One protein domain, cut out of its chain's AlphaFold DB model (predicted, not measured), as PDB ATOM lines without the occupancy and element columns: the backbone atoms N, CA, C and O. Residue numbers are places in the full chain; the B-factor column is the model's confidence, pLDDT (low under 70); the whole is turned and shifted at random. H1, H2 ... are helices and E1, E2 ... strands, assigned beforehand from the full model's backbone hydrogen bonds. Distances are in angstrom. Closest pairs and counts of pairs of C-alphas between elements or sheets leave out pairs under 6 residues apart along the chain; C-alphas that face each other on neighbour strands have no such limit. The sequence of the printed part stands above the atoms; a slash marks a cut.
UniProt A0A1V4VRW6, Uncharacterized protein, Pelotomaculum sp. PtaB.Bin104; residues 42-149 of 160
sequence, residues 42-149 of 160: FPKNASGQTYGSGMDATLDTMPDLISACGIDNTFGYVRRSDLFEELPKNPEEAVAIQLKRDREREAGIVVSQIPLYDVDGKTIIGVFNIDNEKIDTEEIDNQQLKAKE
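What this domain is: This is residues 42 to 149 of the 160 residues of an uncharacterized protein of Pelotomaculum sp. PtaB.Bin104 (UniProt A0A1V4VRW6). Two small strand hairpins, E1 with E2 and E3 with E4, sit close together as a small head, and the helices H2 and H3 lie away from it. H2 and the two links that join it to H1 and E3 make a wide loop with an empty middle, and H3 lies toward one end of the longest axis, with the unnamed residues 42 to 64 toward the other. The printed part has 108 residues, with three named helices and four named strands in the order E1, E2, H1, H2, E3, E4, H3; each sheet has two antiparallel strands, and the class is mixed, helices and strands. The whole is loose, with a radius of gyration of the C-alphas of 17.4 A, and spans 56 by 38 by 24 A.

Where its parts are: Find C-alpha 113 at (280.471, -28.400, -4.341); from there E3 runs through residues 113 to 117, and E4 follows in residues 124 to 129, 14.3 A long. E1 begins at C-alpha 65, at (268.047, -31.072, -14.070), and holds residues 65 to 69, while E2 holds residues 75 to 79, 13.6 A long. H1 is residues 80 to 83. H2, the longest helix, is residues 91 to 106, 22.5 A long. H3 is residues 137 to 149, 18.6 A long, and ends at C-alpha 149, at (303.907, -21.469, 13.615).

How they stand to each other: Look first at the hairpin of E3 and E4, antiparallel at 145 degrees, where N 114 and O 128 are within hydrogen-bond range at 2.8 A. In the hairpin of E1 and E2, antiparallel at 139 degrees, N 68 and O 76 are within hydrogen-bond range at 2.9 A. Between the two sheets, the closest C-alphas of E2 and E3 are those of Tyr 77 and Tyr 117, 5.0 A apart. Residues 51 to 52 pair in parallel with residues 65 to 66 of E1. The closest C-alphas of H1 and E3 are those of Asp 82 and Ile 114, 6.6 A apart. H2 and H3 are apart, and H1 touches no helix. Every O i to N i+4 pair is within hydrogen-bond range in H2 and H3; H1 is too short for such a pair.

The domain as a whole: The two C-alphas farthest apart are those of Pro 43 and Glu 149, at 56.3 A. The printed part has no cut, and no link between its named elements is long. Residues 89 to 95, of which 91 to 95 belong to H2, stand free, as do residues 102 to 107, of which 102 to 106 belong to H2. The mean pLDDT of the printed part is 84.6; look for values under 70 at residues 108 to 111 and 131 to 142.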
ATOM      1  N   PHE A  42     261.904 -29.615 -22.880       89.69
ATOM      2  CA  PHE A  42     262.774 -30.625 -22.290       89.69
ATOM      3  C   PHE A  42     262.058 -31.963 -22.036       89.69
ATOM      4  O   PHE A  42     260.915 -31.978 -21.568       89.69
ATOM      5  N   PRO A  43     262.727 -33.105 -22.288       92.88
ATOM      6  CA  PRO A  43     262.219 -34.416 -21.894       92.88
ATOM      7  C   PRO A  43     262.070 -34.525 -20.370       92.88
ATOM      8  O   PRO A  43     262.727 -33.809 -19.612       92.88
ATOM      9  N   LYS A  44     261.212 -35.451 -19.922       95.00
ATOM     10  CA  LYS A  44     260.973 -35.731 -18.498       95.00
ATOM     11  C   LYS A  44     261.475 -37.113 -18.095       95.00
ATOM     12  O   LYS A  44     261.291 -38.076 -18.836       95.00
ATOM     13  N   ASN A  45     262.076 -37.213 -16.912       95.19
ATOM     14  CA  ASN A  45     262.492 -38.486 -16.322       95.19
ATOM     15  C   ASN A  45     261.311 -39.225 -15.652       95.19
ATOM     16  O   ASN A  45     260.186 -38.723 -15.601       95.19
ATOM     17  N   ALA A  46     261.562 -40.416 -15.094       94.75
ATOM     18  CA  ALA A  46     260.540 -41.226 -14.414       94.75
ATOM     19  C   ALA A  46     259.924 -40.554 -13.168       94.75
ATOM     20  O   ALA A  46     258.826 -40.916 -12.751       94.75
ATOM     21  N   SER A  47     260.613 -39.570 -12.585       93.25
ATOM     22  CA  SER A  47     260.120 -38.749 -11.474       93.25
ATOM     23  C   SER A  47     259.339 -37.513 -11.955       93.25
ATOM     24  O   SER A  47     258.866 -36.734 -11.132       93.25
ATOM     25  N   GLY A  48     259.199 -37.316 -13.272       93.62
ATOM     26  CA  GLY A  48     258.510 -36.180 -13.887       93.62
ATOM     27  C   GLY A  48     259.348 -34.902 -14.014       93.62
ATOM     28  O   GLY A  48     258.808 -33.888 -14.459       93.62
ATOM     29  N   GLN A  49     260.634 -34.942 -13.657       95.12
ATOM     30  CA  GLN A  49     261.545 -33.796 -13.728       95.12
ATOM     31  C   GLN A  49     262.018 -33.574 -15.159       95.12
ATOM     32  O   GLN A  49     262.351 -34.533 -15.858       95.12
ATOM     33  N   THR A  50     262.079 -32.316 -15.574       95.75
ATOM     34  CA  THR A  50     262.643 -31.919 -16.867       95.75
ATOM     35  C   THR A  50     264.166 -31.946 -16.826       95.75
ATOM     36  O   THR A  50     264.760 -31.533 -15.831       95.75
ATOM     37  N   TYR A  51     264.813 -32.429 -17.887       95.19
ATOM     38  CA  TYR A  51     266.275 -32.500 -17.948       95.19
ATOM     39  C   TYR A  51     266.835 -32.045 -19.298       95.19
ATOM     40  O   TYR A  51     266.236 -32.285 -20.347       95.19
ATOM     41  N   GLY A  52     268.003 -31.399 -19.288       94.00
ATOM     42  CA  GLY A  52     268.676 -30.956 -20.509       94.00
ATOM     43  C   GLY A  52     269.673 -29.823 -20.295       94.00
ATOM     44  O   GLY A  52     270.050 -29.511 -19.169       94.00
ATOM     45  N   SER A  53     270.118 -29.210 -21.393       92.38
ATOM     46  CA  SER A  53     271.008 -28.048 -21.335       92.38
ATOM     47  C   SER A  53     270.242 -26.779 -20.981       92.38
ATOM     48  O   SER A  53     269.200 -26.493 -21.565       92.38
ATOM     49  N   GLY A  54     270.790 -25.998 -20.050       88.31
ATOM     50  CA  GLY A  54     270.280 -24.671 -19.709       88.31
ATOM     51  C   GLY A  54     270.811 -23.541 -20.599       88.31
ATOM     52  O   GLY A  54     270.431 -22.403 -20.362       88.31
ATOM     53  N   MET A  55     271.677 -23.822 -21.586       87.12
ATOM     54  CA  MET A  55     272.399 -22.794 -22.363       87.12
ATOM     55  C   MET A  55     271.461 -21.803 -23.069       87.12
ATOM     56  O   MET A  55     271.694 -20.599 -23.024       87.12
ATOM     57  N   ASP A  56     270.390 -22.312 -23.682       80.50
ATOM     58  CA  ASP A  56     269.421 -21.518 -24.452       80.50
ATOM     59  C   ASP A  56     268.103 -21.283 -23.689       80.50
ATOM     60  O   ASP A  56     267.115 -20.809 -24.256       80.50
ATOM     61  N   ALA A  57     268.054 -21.647 -22.404       84.12
ATOM     62  CA  ALA A  57     266.861 -21.518 -21.577       84.12
ATOM     63  C   ALA A  57     266.850 -20.189 -20.807       84.12
ATOM     64  O   ALA A  57     267.880 -19.693 -20.355       84.12
ATOM     65  N   THR A  58     265.661 -19.626 -20.599       83.75
ATOM     66  CA  THR A  58     265.457 -18.547 -19.626       83.75
ATOM     67  C   THR A  58     265.253 -19.151 -18.238       83.75
ATOM     68  O   THR A  58     264.987 -20.344 -18.116       83.75
ATOM     69  N   LEU A  59     265.329 -18.341 -17.176       80.62
ATOM     70  CA  LEU A  59     265.129 -18.827 -15.801       80.62
ATOM     71  C   LEU A  59     263.789 -19.573 -15.618       80.62
ATOM     72  O   LEU A  59     263.728 -20.543 -14.866       80.62
ATOM     73  N   ASP A  60     262.751 -19.154 -16.350       83.62
ATOM     74  CA  ASP A  60     261.409 -19.751 -16.311       83.62
ATOM     75  C   ASP A  60     261.277 -21.031 -17.149       83.62
ATOM     76  O   ASP A  60     260.403 -21.856 -16.886       83.62
ATOM     77  N   THR A  61     262.107 -21.197 -18.184       86.62
ATOM     78  CA  THR A  61     262.062 -22.367 -19.081       86.62
ATOM     79  C   THR A  61     263.160 -23.384 -18.796       86.62
ATOM     80  O   THR A  61     263.159 -24.455 -19.399       86.62
ATOM     81  N   MET A  62     264.074 -23.068 -17.878       89.50
ATOM     82  CA  MET A  62     265.200 -23.906 -17.494       89.50
ATOM     83  C   MET A  62     264.735 -25.260 -16.936       89.50
ATOM     84  O   MET A  62     263.787 -25.297 -16.146       89.50
ATOM     85  N   PRO A  63     265.393 -26.372 -17.315       93.62
ATOM     86  CA  PRO A  63     265.020 -27.680 -16.805       93.62
ATOM     87  C   PRO A  63     265.309 -27.805 -15.303       93.62
ATOM     88  O   PRO A  63     266.161 -27.111 -14.747       93.62
ATOM     89  N   ASP A  64     264.623 -28.739 -14.651       94.50
ATOM     90  CA  ASP A  64     264.851 -29.079 -13.242       94.50
ATOM     91  C   ASP A  64     266.249 -29.680 -13.022       94.50
ATOM     92  O   ASP A  64     266.872 -29.447 -11.984       94.50
ATOM     93  N   LEU A  65     266.731 -30.442 -14.008       96.00
ATOM     94  CA  LEU A  65     268.047 -31.072 -14.070       96.00
ATOM     95  C   LEU A  65     268.849 -30.481 -15.239       96.00
ATOM     96  O   LEU A  65     268.542 -30.717 -16.410       96.00
ATOM     97  N   ILE A  66     269.889 -29.715 -14.926       95.81
ATOM     98  CA  ILE A  66     270.693 -28.966 -15.896       95.81
ATOM     99  C   ILE A  66     271.984 -29.729 -16.170       95.81
ATOM    100  O   ILE A  66     272.701 -30.087 -15.240       95.81
ATOM    101  N   SER A  67     272.285 -29.991 -17.441       95.25
ATOM    102  CA  SER A  67     273.483 -30.732 -17.844       95.25
ATOM    103  C   SER A  67     274.761 -30.047 -17.351       95.25
ATOM    104  O   SER A  67     274.953 -28.859 -17.614       95.25
ATOM    105  N   ALA A  68     275.651 -30.806 -16.719       94.56
ATOM    106  CA  ALA A  68     276.927 -30.325 -16.202       94.56
ATOM    107  C   ALA A  68     278.038 -31.373 -16.380       94.56
ATOM    108  O   ALA A  68     277.776 -32.565 -16.562       94.56
ATOM    109  N   CYS A  69     279.285 -30.907 -16.328       93.50
ATOM    110  CA  CYS A  69     280.481 -31.743 -16.344       93.50
ATOM    111  C   CYS A  69     281.143 -31.676 -14.964       93.50
ATOM    112  O   CYS A  69     281.468 -30.584 -14.500       93.50
ATOM    113  N   GLY A  70     281.291 -32.821 -14.304       91.44
ATOM    114  CA  GLY A  70     281.935 -32.934 -13.001       91.44
ATOM    115  C   GLY A  70     283.451 -32.746 -13.058       91.44
ATOM    116  O   GLY A  70     284.062 -32.693 -14.126       91.44
ATOM    117  N   ILE A  71     284.073 -32.683 -11.879       89.38
ATOM    118  CA  ILE A  71     285.524 -32.463 -11.712       89.38
ATOM    119  C   ILE A  71     286.405 -33.549 -12.350       89.38
ATOM    120  O   ILE A  71     287.572 -33.319 -12.650       89.38
ATOM    121  N   ASP A  72     285.849 -34.738 -12.544       89.69
ATOM    122  CA  ASP A  72     286.483 -35.930 -13.099       89.69
ATOM    123  C   ASP A  72     286.115 -36.162 -14.577       89.69
ATOM    124  O   ASP A  72     286.401 -37.222 -15.130       89.69
ATOM    125  N   ASN A  73     285.513 -35.164 -15.237       91.62
ATOM    126  CA  ASN A  73     284.906 -35.256 -16.569       91.62
ATOM    127  C   ASN A  73     283.702 -36.211 -16.660       91.62
ATOM    128  O   ASN A  73     283.302 -36.593 -17.763       91.62
ATOM    129  N   THR A  74     283.096 -36.585 -15.531       93.94
ATOM    130  CA  THR A  74     281.820 -37.303 -15.540       93.94
ATOM    131  C   THR A  74     280.711 -36.352 -15.981       93.94
ATOM    132  O   THR A  74     280.523 -35.281 -15.406       93.94
ATOM    133  N   PHE A  75     279.957 -36.731 -17.013       95.56
ATOM    134  CA  PHE A  75     278.788 -35.972 -17.451       95.56
ATOM    135  C   PHE A  75     277.554 -36.391 -16.659       95.56
ATOM    136  O   PHE A  75     277.277 -37.578 -16.503       95.56
ATOM    137  N   GLY A  76     276.792 -35.404 -16.203       96.50
ATOM    138  CA  GLY A  76     275.571 -35.620 -15.441       96.50
ATOM    139  C   GLY A  76     274.722 -34.364 -15.388       96.50
ATOM    140  O   GLY A  76     274.762 -33.528 -16.293       96.50
ATOM    141  N   TYR A  77     273.960 -34.226 -14.309       97.25
ATOM    142  CA  TYR A  77     273.025 -33.130 -14.125       97.25
ATOM    143  C   TYR A  77     273.142 -32.523 -12.733       97.25
ATOM    144  O   TYR A  77     273.229 -33.233 -11.738       97.25
ATOM    145  N   VAL A  78     273.075 -31.203 -12.647       95.56
ATOM    146  CA  VAL A  78     272.894 -30.479 -11.386       95.56
ATOM    147  C   VAL A  78     271.437 -30.062 -11.256       95.56
ATOM    148  O   VAL A  78     270.770 -29.768 -12.251       95.56
ATOM    149  N   ARG A  79     270.904 -30.045 -10.033       94.56
ATOM    150  CA  ARG A  79     269.543 -29.548  -9.822       94.56
ATOM    151  C   ARG A  79     269.528 -28.034  -9.933       94.56
ATOM    152  O   ARG A  79     270.390 -27.357  -9.381       94.56
ATOM    153  N   ARG A  80     268.485 -27.496 -10.559       91.38
ATOM    154  CA  ARG A  80     268.248 -26.049 -10.622       91.38
ATOM    155  C   ARG A  80     268.226 -25.412  -9.229       91.38
ATOM    156  O   ARG A  80     268.836 -24.372  -9.032       91.38
ATOM    157  N   SER A  81     267.594 -26.059  -8.251       88.38
ATOM    158  CA  SER A  81     267.571 -25.589  -6.856       88.38
ATOM    159  C   SER A  81     268.951 -25.468  -6.213       88.38
ATOM    160  O   SER A  81     269.129 -24.648  -5.324       88.38
ATOM    161  N   ASP A  82     269.909 -26.290  -6.644       87.56
ATOM    162  CA  ASP A  82     271.249 -26.324  -6.057       87.56
ATOM    163  C   ASP A  82     272.141 -25.231  -6.679       87.56
ATOM    164  O   ASP A  82     273.124 -24.818  -6.074       87.56
ATOM    165  N   LEU A  83     271.781 -24.737  -7.872       85.00
ATOM    166  CA  LEU A  83     272.449 -23.624  -8.554       85.00
ATOM    167  C   LEU A  83     271.897 -22.253  -8.156       85.00
ATOM    168  O   LEU A  83     272.643 -21.278  -8.088       85.00
ATOM    169  N   PHE A  84     270.585 -22.161  -7.949       80.06
ATOM    170  CA  PHE A  84     269.911 -20.912  -7.617       80.06
ATOM    171  C   PHE A  84     269.463 -20.960  -6.162       80.06
ATOM    172  O   PHE A  84     268.389 -21.473  -5.851       80.06
ATOM    173  N   GLU A  85     270.296 -20.411  -5.276       73.44
ATOM    174  CA  GLU A  85     269.893 -20.162  -3.894       73.44
ATOM    175  C   GLU A  85     268.652 -19.253  -3.847       73.44
ATOM    176  O   GLU A  85     268.455 -18.386  -4.706       73.44
ATOM    177  N   GLU A  86     267.812 -19.439  -2.827       74.62
ATOM    178  CA  GLU A  86     266.678 -18.545  -2.597       74.62
ATOM    179  C   GLU A  86     267.173 -17.110  -2.369       74.62
ATOM    180  O   GLU A  86     268.109 -16.864  -1.605       74.62
ATOM    181  N   LEU A  87     266.528 -16.142  -3.028       80.19
ATOM    182  CA  LEU A  87     266.813 -14.731  -2.792       80.19
ATOM    183  C   LEU A  87     266.484 -14.368  -1.331       80.19
ATOM    184  O   LEU A  87     265.447 -14.806  -0.820       80.19
ATOM    185  N   PRO A  88     267.309 -13.532  -0.673       85.56
ATOM    186  CA  PRO A  88     267.019 -13.069   0.677       85.56
ATOM    187  C   PRO A  88     265.679 -12.331   0.708       85.56
ATOM    188  O   PRO A  88     265.373 -11.522  -0.172       85.56
ATOM    189  N   LYS A  89     264.875 -12.587   1.739       90.62
ATOM    190  CA  LYS A  89     263.520 -12.030   1.875       90.62
ATOM    191  C   LYS A  89     263.536 -10.615   2.448       90.62
ATOM    192  O   LYS A  89     262.538  -9.906   2.351       90.62
ATOM    193  N   ASN A  90     264.645 -10.213   3.068       92.19
ATOM    194  CA  ASN A  90     264.844  -8.903   3.685       92.19
ATOM    195  C   ASN A  90     266.336  -8.485   3.670       92.19
ATOM    196  O   ASN A  90     267.211  -9.338   3.484       92.19
ATOM    197  N   PRO A  91     266.644  -7.184   3.843       91.44
ATOM    198  CA  PRO A  91     268.020  -6.683   3.854       91.44
ATOM    199  C   PRO A  91     268.905  -7.304   4.941       91.44
ATOM    200  O   PRO A  91     270.083  -7.557   4.694       91.44
ATOM    201  N   GLU A  92     268.366  -7.573   6.130       94.38
ATOM    202  CA  GLU A  92     269.114  -8.167   7.241       94.38
ATOM    203  C   GLU A  92     269.607  -9.583   6.898       94.38
ATOM    204  O   GLU A  92     270.763  -9.922   7.151       94.38
ATOM    205  N   GLU A  93     268.758 -10.391   6.264       92.06
ATOM    206  CA  GLU A  93     269.092 -11.721   5.753       92.06
ATOM    207  C   GLU A  93     270.147 -11.643   4.644       92.06
ATOM    208  O   GLU A  93     271.102 -12.420   4.652       92.06
ATOM    209  N   ALA A  94     270.045 -10.660   3.745       88.75
ATOM    210  CA  ALA A  94     271.047 -10.441   2.704       88.75
ATOM    211  C   ALA A  94     272.441 -10.153   3.294       88.75
ATOM    212  O   ALA A  94     273.435 -10.734   2.855       88.75
ATOM    213  N   VAL A  95     272.518  -9.306   4.328       93.06
ATOM    214  CA  VAL A  95     273.775  -9.007   5.037       93.06
ATOM    215  C   VAL A  95     274.313 -10.248   5.752       93.06
ATOM    216  O   VAL A  95     275.514 -10.511   5.705       93.06
ATOM    217  N   ALA A  96     273.446 -11.045   6.380       90.62
ATOM    218  CA  ALA A  96     273.857 -12.275   7.051       90.62
ATOM    219  C   ALA A  96     274.441 -13.312   6.075       90.62
ATOM    220  O   ALA A  96     275.460 -13.934   6.388       90.62
ATOM    221  N   ILE A  97     273.839 -13.469   4.889       86.75
ATOM    222  CA  ILE A  97     274.351 -14.340   3.817       86.75
ATOM    223  C   ILE A  97     275.717 -13.845   3.339       86.75
ATOM    224  O   ILE A  97     276.652 -14.640   3.247       86.75
ATOM    225  N   GLN A  98     275.863 -12.538   3.096       87.00
ATOM    226  CA  GLN A  98     277.131 -11.954   2.657       87.00
ATOM    227  C   GLN A  98     278.249 -12.191   3.680       87.00
ATOM    228  O   GLN A  98     279.287 -12.747   3.338       87.00
ATOM    229  N   LEU A  99     278.010 -11.881   4.958       89.56
ATOM    230  CA  LEU A  99     278.987 -12.093   6.034       89.56
ATOM    231  C   LEU A  99     279.345 -13.570   6.239       89.56
ATOM    232  O   LEU A  99     280.434 -13.892   6.718       89.56
ATOM    233  N   LYS A 100     278.421 -14.492   5.954       85.75
ATOM    234  CA  LYS A 100     278.710 -15.927   5.983       85.75
ATOM    235  C   LYS A 100     279.674 -16.300   4.854       85.75
ATOM    236  O   LYS A 100     280.702 -16.902   5.144       85.75
ATOM    237  N   ARG A 101     279.377 -15.885   3.619       81.88
ATOM    238  CA  ARG A 101     280.228 -16.136   2.445       81.88
ATOM    239  C   ARG A 101     281.615 -15.517   2.593       81.88
ATOM    240  O   ARG A 101     282.605 -16.169   2.284       81.88
ATOM    241  N   ASP A 102     281.694 -14.298   3.123       82.88
ATOM    242  CA  ASP A 102     282.971 -13.623   3.376       82.88
ATOM    243  C   ASP A 102     283.817 -14.413   4.385       82.88
ATOM    244  O   ASP A 102     284.995 -14.660   4.140       82.88
ATOM    245  N   ARG A 103     283.208 -14.910   5.472       82.38
ATOM    246  CA  ARG A 103     283.900 -15.768   6.449       82.38
ATOM    247  C   ARG A 103     284.340 -17.110   5.874       82.38
ATOM    248  O   ARG A 103     285.410 -17.590   6.230       82.38
ATOM    249  N   GLU A 104     283.529 -17.732   5.024       80.19
ATOM    250  CA  GLU A 104     283.889 -18.986   4.346       80.19
ATOM    251  C   GLU A 104     285.085 -18.767   3.413       80.19
ATOM    252  O   GLU A 104     286.060 -19.516   3.483       80.19
ATOM    253  N   ARG A 105     285.081 -17.670   2.648       76.00
ATOM    254  CA  ARG A 105     286.211 -17.263   1.807       76.00
ATOM    255  C   ARG A 105     287.468 -16.962   2.627       76.00
ATOM    256  O   ARG A 105     288.537 -17.453   2.282       76.00
ATOM    257  N   GLU A 106     287.357 -16.210   3.721       74.75
ATOM    258  CA  GLU A 106     288.472 -15.943   4.648       74.75
ATOM    259  C   GLU A 106     289.028 -17.228   5.280       74.75
ATOM    260  O   GLU A 106     290.229 -17.333   5.527       74.75
ATOM    261  N   ALA A 107     288.170 -18.222   5.519       74.31
ATOM    262  CA  ALA A 107     288.558 -19.540   6.012       74.31
ATOM    263  C   ALA A 107     289.154 -20.455   4.923       74.31
ATOM    264  O   ALA A 107     289.512 -21.596   5.224       74.31
ATOM    265  N   GLY A 108     289.263 -19.987   3.674       65.56
ATOM    266  CA  GLY A 108     289.745 -20.779   2.540       65.56
ATOM    267  C   GLY A 108     288.755 -21.849   2.068       65.56
ATOM    268  O   GLY A 108     289.141 -22.776   1.358       65.56
ATOM    269  N   ILE A 109     287.481 -21.750   2.455       66.88
ATOM    270  CA  ILE A 109     286.397 -22.595   1.953       66.88
ATOM    271  C   ILE A 109     285.885 -21.934   0.673       66.88
ATOM    272  O   ILE A 109     284.994 -21.090   0.703       66.88
ATOM    273  N   VAL A 110     286.517 -22.276  -0.449       62.50
ATOM    274  CA  VAL A 110     286.263 -21.629  -1.751       62.50
ATOM    275  C   VAL A 110     285.469 -22.524  -2.706       62.50
ATOM    276  O   VAL A 110     285.077 -22.081  -3.773       62.50
ATOM    277  N   VAL A 111     285.229 -23.793  -2.359       63.25
ATOM    278  CA  VAL A 111     284.585 -24.737  -3.282       63.25
ATOM    279  C   VAL A 111     283.115 -24.913  -2.933       63.25
ATOM    280  O   VAL A 111     282.772 -25.683  -2.032       63.25
ATOM    281  N   SER A 112     282.234 -24.268  -3.694       76.44
ATOM    282  CA  SER A 112     280.815 -24.628  -3.710       76.44
ATOM    283  C   SER A 112     280.638 -25.934  -4.494       76.44
ATOM    284  O   SER A 112     280.527 -25.931  -5.723       76.44
ATOM    285  N   GLN A 113     280.682 -27.063  -3.779       85.69
ATOM    286  CA  GLN A 113     280.471 -28.400  -4.341       85.69
ATOM    287  C   GLN A 113     278.974 -28.707  -4.457       85.69
ATOM    288  O   GLN A 113     278.275 -28.832  -3.452       85.69
ATOM    289  N   ILE A 114     278.495 -28.880  -5.687       90.38
ATOM    290  CA  ILE A 114     277.143 -29.346  -5.993       90.38
ATOM    291  C   ILE A 114     277.206 -30.837  -6.357       90.38
ATOM    292  O   ILE A 114     278.046 -31.229  -7.172       90.38
ATOM    293  N   PRO A 115     276.324 -31.696  -5.816       93.69
ATOM    294  CA  PRO A 115     276.238 -33.081  -6.257       93.69
ATOM    295  C   PRO A 115     275.870 -33.170  -7.743       93.69
ATOM    296  O   PRO A 115     274.927 -32.527  -8.206       93.69
ATOM    297  N   LEU A 116     276.589 -34.005  -8.485       96.25
ATOM    298  CA  LEU A 116     276.251 -34.345  -9.861       96.25
ATOM    299  C   LEU A 116     275.352 -35.583  -9.848       96.25
ATOM    300  O   LEU A 116     275.742 -36.630  -9.332       96.25
ATOM    301  N   TYR A 117     274.155 -35.461 -10.405       97.56
ATOM    302  CA  TYR A 117     273.146 -36.512 -10.458       97.56
ATOM    303  C   TYR A 117     273.089 -37.182 -11.835       97.56
ATOM    304  O   TYR A 117     273.417 -36.572 -12.854       97.56
ATOM    305  N   ASP A 118     272.619 -38.424 -11.868       97.56
ATOM    306  CA  ASP A 118     272.165 -39.081 -13.093       97.56
ATOM    307  C   ASP A 118     270.811 -38.497 -13.560       97.56
ATOM    308  O   ASP A 118     270.154 -37.717 -12.861       97.56
ATOM    309  N   VAL A 119     270.355 -38.893 -14.749       96.75
ATOM    310  CA  VAL A 119     269.089 -38.469 -15.366       96.75
ATOM    311  C   VAL A 119     267.860 -38.793 -14.508       96.75
ATOM    312  O   VAL A 119     266.815 -38.153 -14.636       96.75
ATOM    313  N   ASP A 120     267.961 -39.764 -13.596       95.88
ATOM    314  CA  ASP A 120     266.900 -40.106 -12.646       95.88
ATOM    315  C   ASP A 120     266.655 -39.026 -11.570       95.88
ATOM    316  O   ASP A 120     265.631 -39.071 -10.878       95.88
ATOM    317  N   GLY A 121     267.573 -38.058 -11.447       94.38
ATOM    318  CA  GLY A 121     267.545 -36.963 -10.482       94.38
ATOM    319  C   GLY A 121     267.750 -37.393  -9.028       94.38
ATOM    320  O   GLY A 121     267.490 -36.597  -8.121       94.38
ATOM    321  N   LYS A 122     268.169 -38.638  -8.783       95.44
ATOM    322  CA  LYS A 122     268.285 -39.271  -7.459       95.44
ATOM    323  C   LYS A 122     269.676 -39.842  -7.216       95.44
ATOM    324  O   LYS A 122     270.214 -39.655  -6.129       95.44
ATOM    325  N   THR A 123     270.237 -40.530  -8.201       96.62
ATOM    326  CA  THR A 123     271.538 -41.183  -8.096       96.62
ATOM    327  C   THR A 123     272.635 -40.136  -8.208       96.62
ATOM    328  O   THR A 123     272.687 -39.407  -9.191       96.62
ATOM    329  N   ILE A 124     273.501 -40.048  -7.198       97.19
ATOM    330  CA  ILE A 124     274.672 -39.163  -7.218       97.19
ATOM    331  C   ILE A 124     275.816 -39.910  -7.907       97.19
ATOM    332  O   ILE A 124     276.191 -40.997  -7.472       97.19
ATOM    333  N   ILE A 125     276.356 -39.320  -8.970       96.25
ATOM    334  CA  ILE A 125     277.401 -39.894  -9.829       96.25
ATOM    335  C   ILE A 125     278.701 -39.085  -9.821       96.25
ATOM    336  O   ILE A 125     279.677 -39.504 -10.431       96.25
ATOM    337  N   GLY A 126     278.738 -37.944  -9.132       94.00
ATOM    338  CA  GLY A 126     279.943 -37.129  -9.030       94.00
ATOM    339  C   GLY A 126     279.714 -35.812  -8.301       94.00
ATOM    340  O   GLY A 126     278.741 -35.647  -7.560       94.00
ATOM    341  N   VAL A 127     280.617 -34.865  -8.541       92.50
ATOM    342  CA  VAL A 127     280.589 -33.520  -7.957       92.50
ATOM    343  C   VAL A 127     280.888 -32.487  -9.043       92.50
ATOM    344  O   VAL A 127     281.786 -32.676  -9.866       92.50
ATOM    345  N   PHE A 128     280.136 -31.393  -9.024       90.25
ATOM    346  CA  PHE A 128     280.309 -30.198  -9.838       90.25
ATOM    347  C   PHE A 128     280.788 -29.042  -8.951       90.25
ATOM    348  O   PHE A 128     280.214 -28.809  -7.891       90.25
ATOM    349  N   ASN A 129     281.810 -28.305  -9.385       88.38
ATOM    350  CA  ASN A 129     282.283 -27.110  -8.681       88.38
ATOM    351  C   ASN A 129     281.782 -25.864  -9.415       88.38
ATOM    352  O   ASN A 129     282.000 -25.740 -10.618       88.38
ATOM    353  N   ILE A 130     281.140 -24.941  -8.696       77.12
ATOM    354  CA  ILE A 130     280.725 -23.645  -9.265       77.12
ATOM    355  C   ILE A 130     281.933 -22.713  -9.425       77.12
ATOM    356  O   ILE A 130     282.024 -21.954 -10.391       77.12
ATOM    357  N   ASP A 131     282.867 -22.783  -8.477       67.81
ATOM    358  CA  ASP A 131     283.979 -21.852  -8.385       67.81
ATOM    359  C   ASP A 131     285.175 -22.352  -9.213       67.81
ATOM    360  O   ASP A 131     285.769 -23.394  -8.936       67.81
ATOM    361  N   ASN A 132     285.537 -21.579 -10.243       48.91
ATOM    362  CA  ASN A 132     286.721 -21.786 -11.090       48.91
ATOM    363  C   ASN A 132     288.032 -21.342 -10.411       48.91
ATOM    364  O   ASN A 132     289.063 -21.224 -11.082       48.91
ATOM    365  N   GLU A 133     288.013 -21.033  -9.112       51.28
ATOM    366  CA  GLU A 133     289.222 -20.625  -8.408       51.28
ATOM    367  C   GLU A 133     290.145 -21.840  -8.304       51.28
ATOM    368  O   GLU A 133     289.836 -22.835  -7.644       51.28
ATOM    369  N   LYS A 134     291.262 -21.790  -9.039       46.59
ATOM    370  CA  LYS A 134     292.331 -22.775  -8.925       46.59
ATOM    371  C   LYS A 134     292.838 -22.715  -7.495       46.59
ATOM    372  O   LYS A 134     293.593 -21.819  -7.134       46.59
ATOM    373  N   ILE A 135     292.385 -23.652  -6.675       53.78
ATOM    374  CA  ILE A 135     292.978 -23.861  -5.369       53.78
ATOM    375  C   ILE A 135     294.296 -24.575  -5.623       53.78
ATOM    376  O   ILE A 135     294.355 -25.805  -5.693       53.78
ATOM    377  N   ASP A 136     295.355 -23.788  -5.770       55.50
ATOM    378  CA  ASP A 136     296.719 -24.280  -5.669       55.50
ATOM    379  C   ASP A 136     296.889 -24.734  -4.212       55.50
ATOM    380  O   ASP A 136     297.164 -23.952  -3.303       55.50
ATOM    381  N   THR A 137     296.598 -26.013  -3.965       57.75
ATOM    382  CA  THR A 137     296.435 -26.586  -2.618       57.75
ATOM    383  C   THR A 137     297.712 -26.435  -1.778       57.75
ATOM    384  O   THR A 137     297.646 -26.320  -0.558       57.75
ATOM    385  N   GLU A 138     298.870 -26.331  -2.439       61.78
ATOM    386  CA  GLU A 138     300.163 -26.027  -1.818       61.78
ATOM    387  C   GLU A 138     300.241 -24.624  -1.198       61.78
ATOM    388  O   GLU A 138     300.931 -24.441  -0.194       61.78
ATOM    389  N   GLU A 139     299.570 -23.615  -1.757       65.38
ATOM    390  CA  GLU A 139     299.649 -22.253  -1.221       65.38
ATOM    391  C   GLU A 139     298.830 -22.113   0.067       65.38
ATOM    392  O   GLU A 139     299.303 -21.512   1.036       65.38
ATOM    393  N   ILE A 140     297.659 -22.756   0.128       63.56
ATOM    394  CA  ILE A 140     296.818 -22.776   1.331       63.56
ATOM    395  C   ILE A 140     297.517 -23.526   2.475       63.56
ATOM    396  O   ILE A 140     297.604 -22.987   3.581       63.56
ATOM    397  N   ASP A 141     298.081 -24.711   2.223       67.69
ATOM    398  CA  ASP A 141     298.782 -25.496   3.253       67.69
ATOM    399  C   ASP A 141     299.986 -24.734   3.831       67.69
ATOM    400  O   ASP A 141     300.180 -24.676   5.051       67.69
ATOM    401  N   ASN A 142     300.762 -24.062   2.975       69.69
ATOM    402  CA  ASN A 142     301.917 -23.275   3.403       69.69
ATOM    403  C   ASN A 142     301.523 -22.025   4.205       69.69
ATOM    404  O   ASN A 142     302.216 -21.655   5.159       69.69
ATOM    405  N   GLN A 143     300.418 -21.363   3.858       72.25
ATOM    406  CA  GLN A 143     299.910 -20.223   4.626       72.25
ATOM    407  C   GLN A 143     299.342 -20.661   5.983       72.25
ATOM    408  O   GLN A 143     299.615 -20.016   7.001       72.25
ATOM    409  N   GLN A 144     298.630 -21.790   6.035       70.94
ATOM    410  CA  GLN A 144     298.134 -22.362   7.287       70.94
ATOM    411  C   GLN A 144     299.274 -22.822   8.203       70.94
ATOM    412  O   GLN A 144     299.217 -22.583   9.414       70.94
ATOM    413  N   LEU A 145     300.340 -23.410   7.650       73.50
ATOM    414  CA  LEU A 145     301.532 -23.788   8.410       73.50
ATOM    415  C   LEU A 145     302.203 -22.556   9.031       73.50
ATOM    416  O   LEU A 145     302.431 -22.532  10.241       73.50
ATOM    417  N   LYS A 146     302.402 -21.486   8.250       80.44
ATOM    418  CA  LYS A 146     302.951 -20.213   8.752       80.44
ATOM    419  C   LYS A 146     302.082 -19.589   9.846       80.44
ATOM    420  O   LYS A 146     302.600 -19.112  10.855       80.44
ATOM    421  N   ALA A 147     300.758 -19.612   9.688       77.44
ATOM    422  CA  ALA A 147     299.834 -19.100  10.699       77.44
ATOM    423  C   ALA A 147     299.876 -19.931  11.996       77.44
ATOM    424  O   ALA A 147     299.821 -19.378  13.100       77.44
ATOM    425  N   LYS A 148     300.021 -21.256  11.883       83.69
ATOM    426  CA  LYS A 148     300.164 -22.174  13.020       83.69
ATOM    427  C   LYS A 148     301.484 -21.956  13.765       83.69
ATOM    428  O   LYS A 148     301.474 -21.896  14.994       83.69
ATOM    429  N   GLU A 149     302.588 -21.774  13.044       85.62
ATOM    430  CA  GLU A 149     303.907 -21.469  13.615       85.62
ATOM    431  C   GLU A 149     303.916 -20.127  14.357       85.62
ATOM    432  O   GLU A 149     304.355 -20.053  15.506       85.62
TER     433      GLU A 149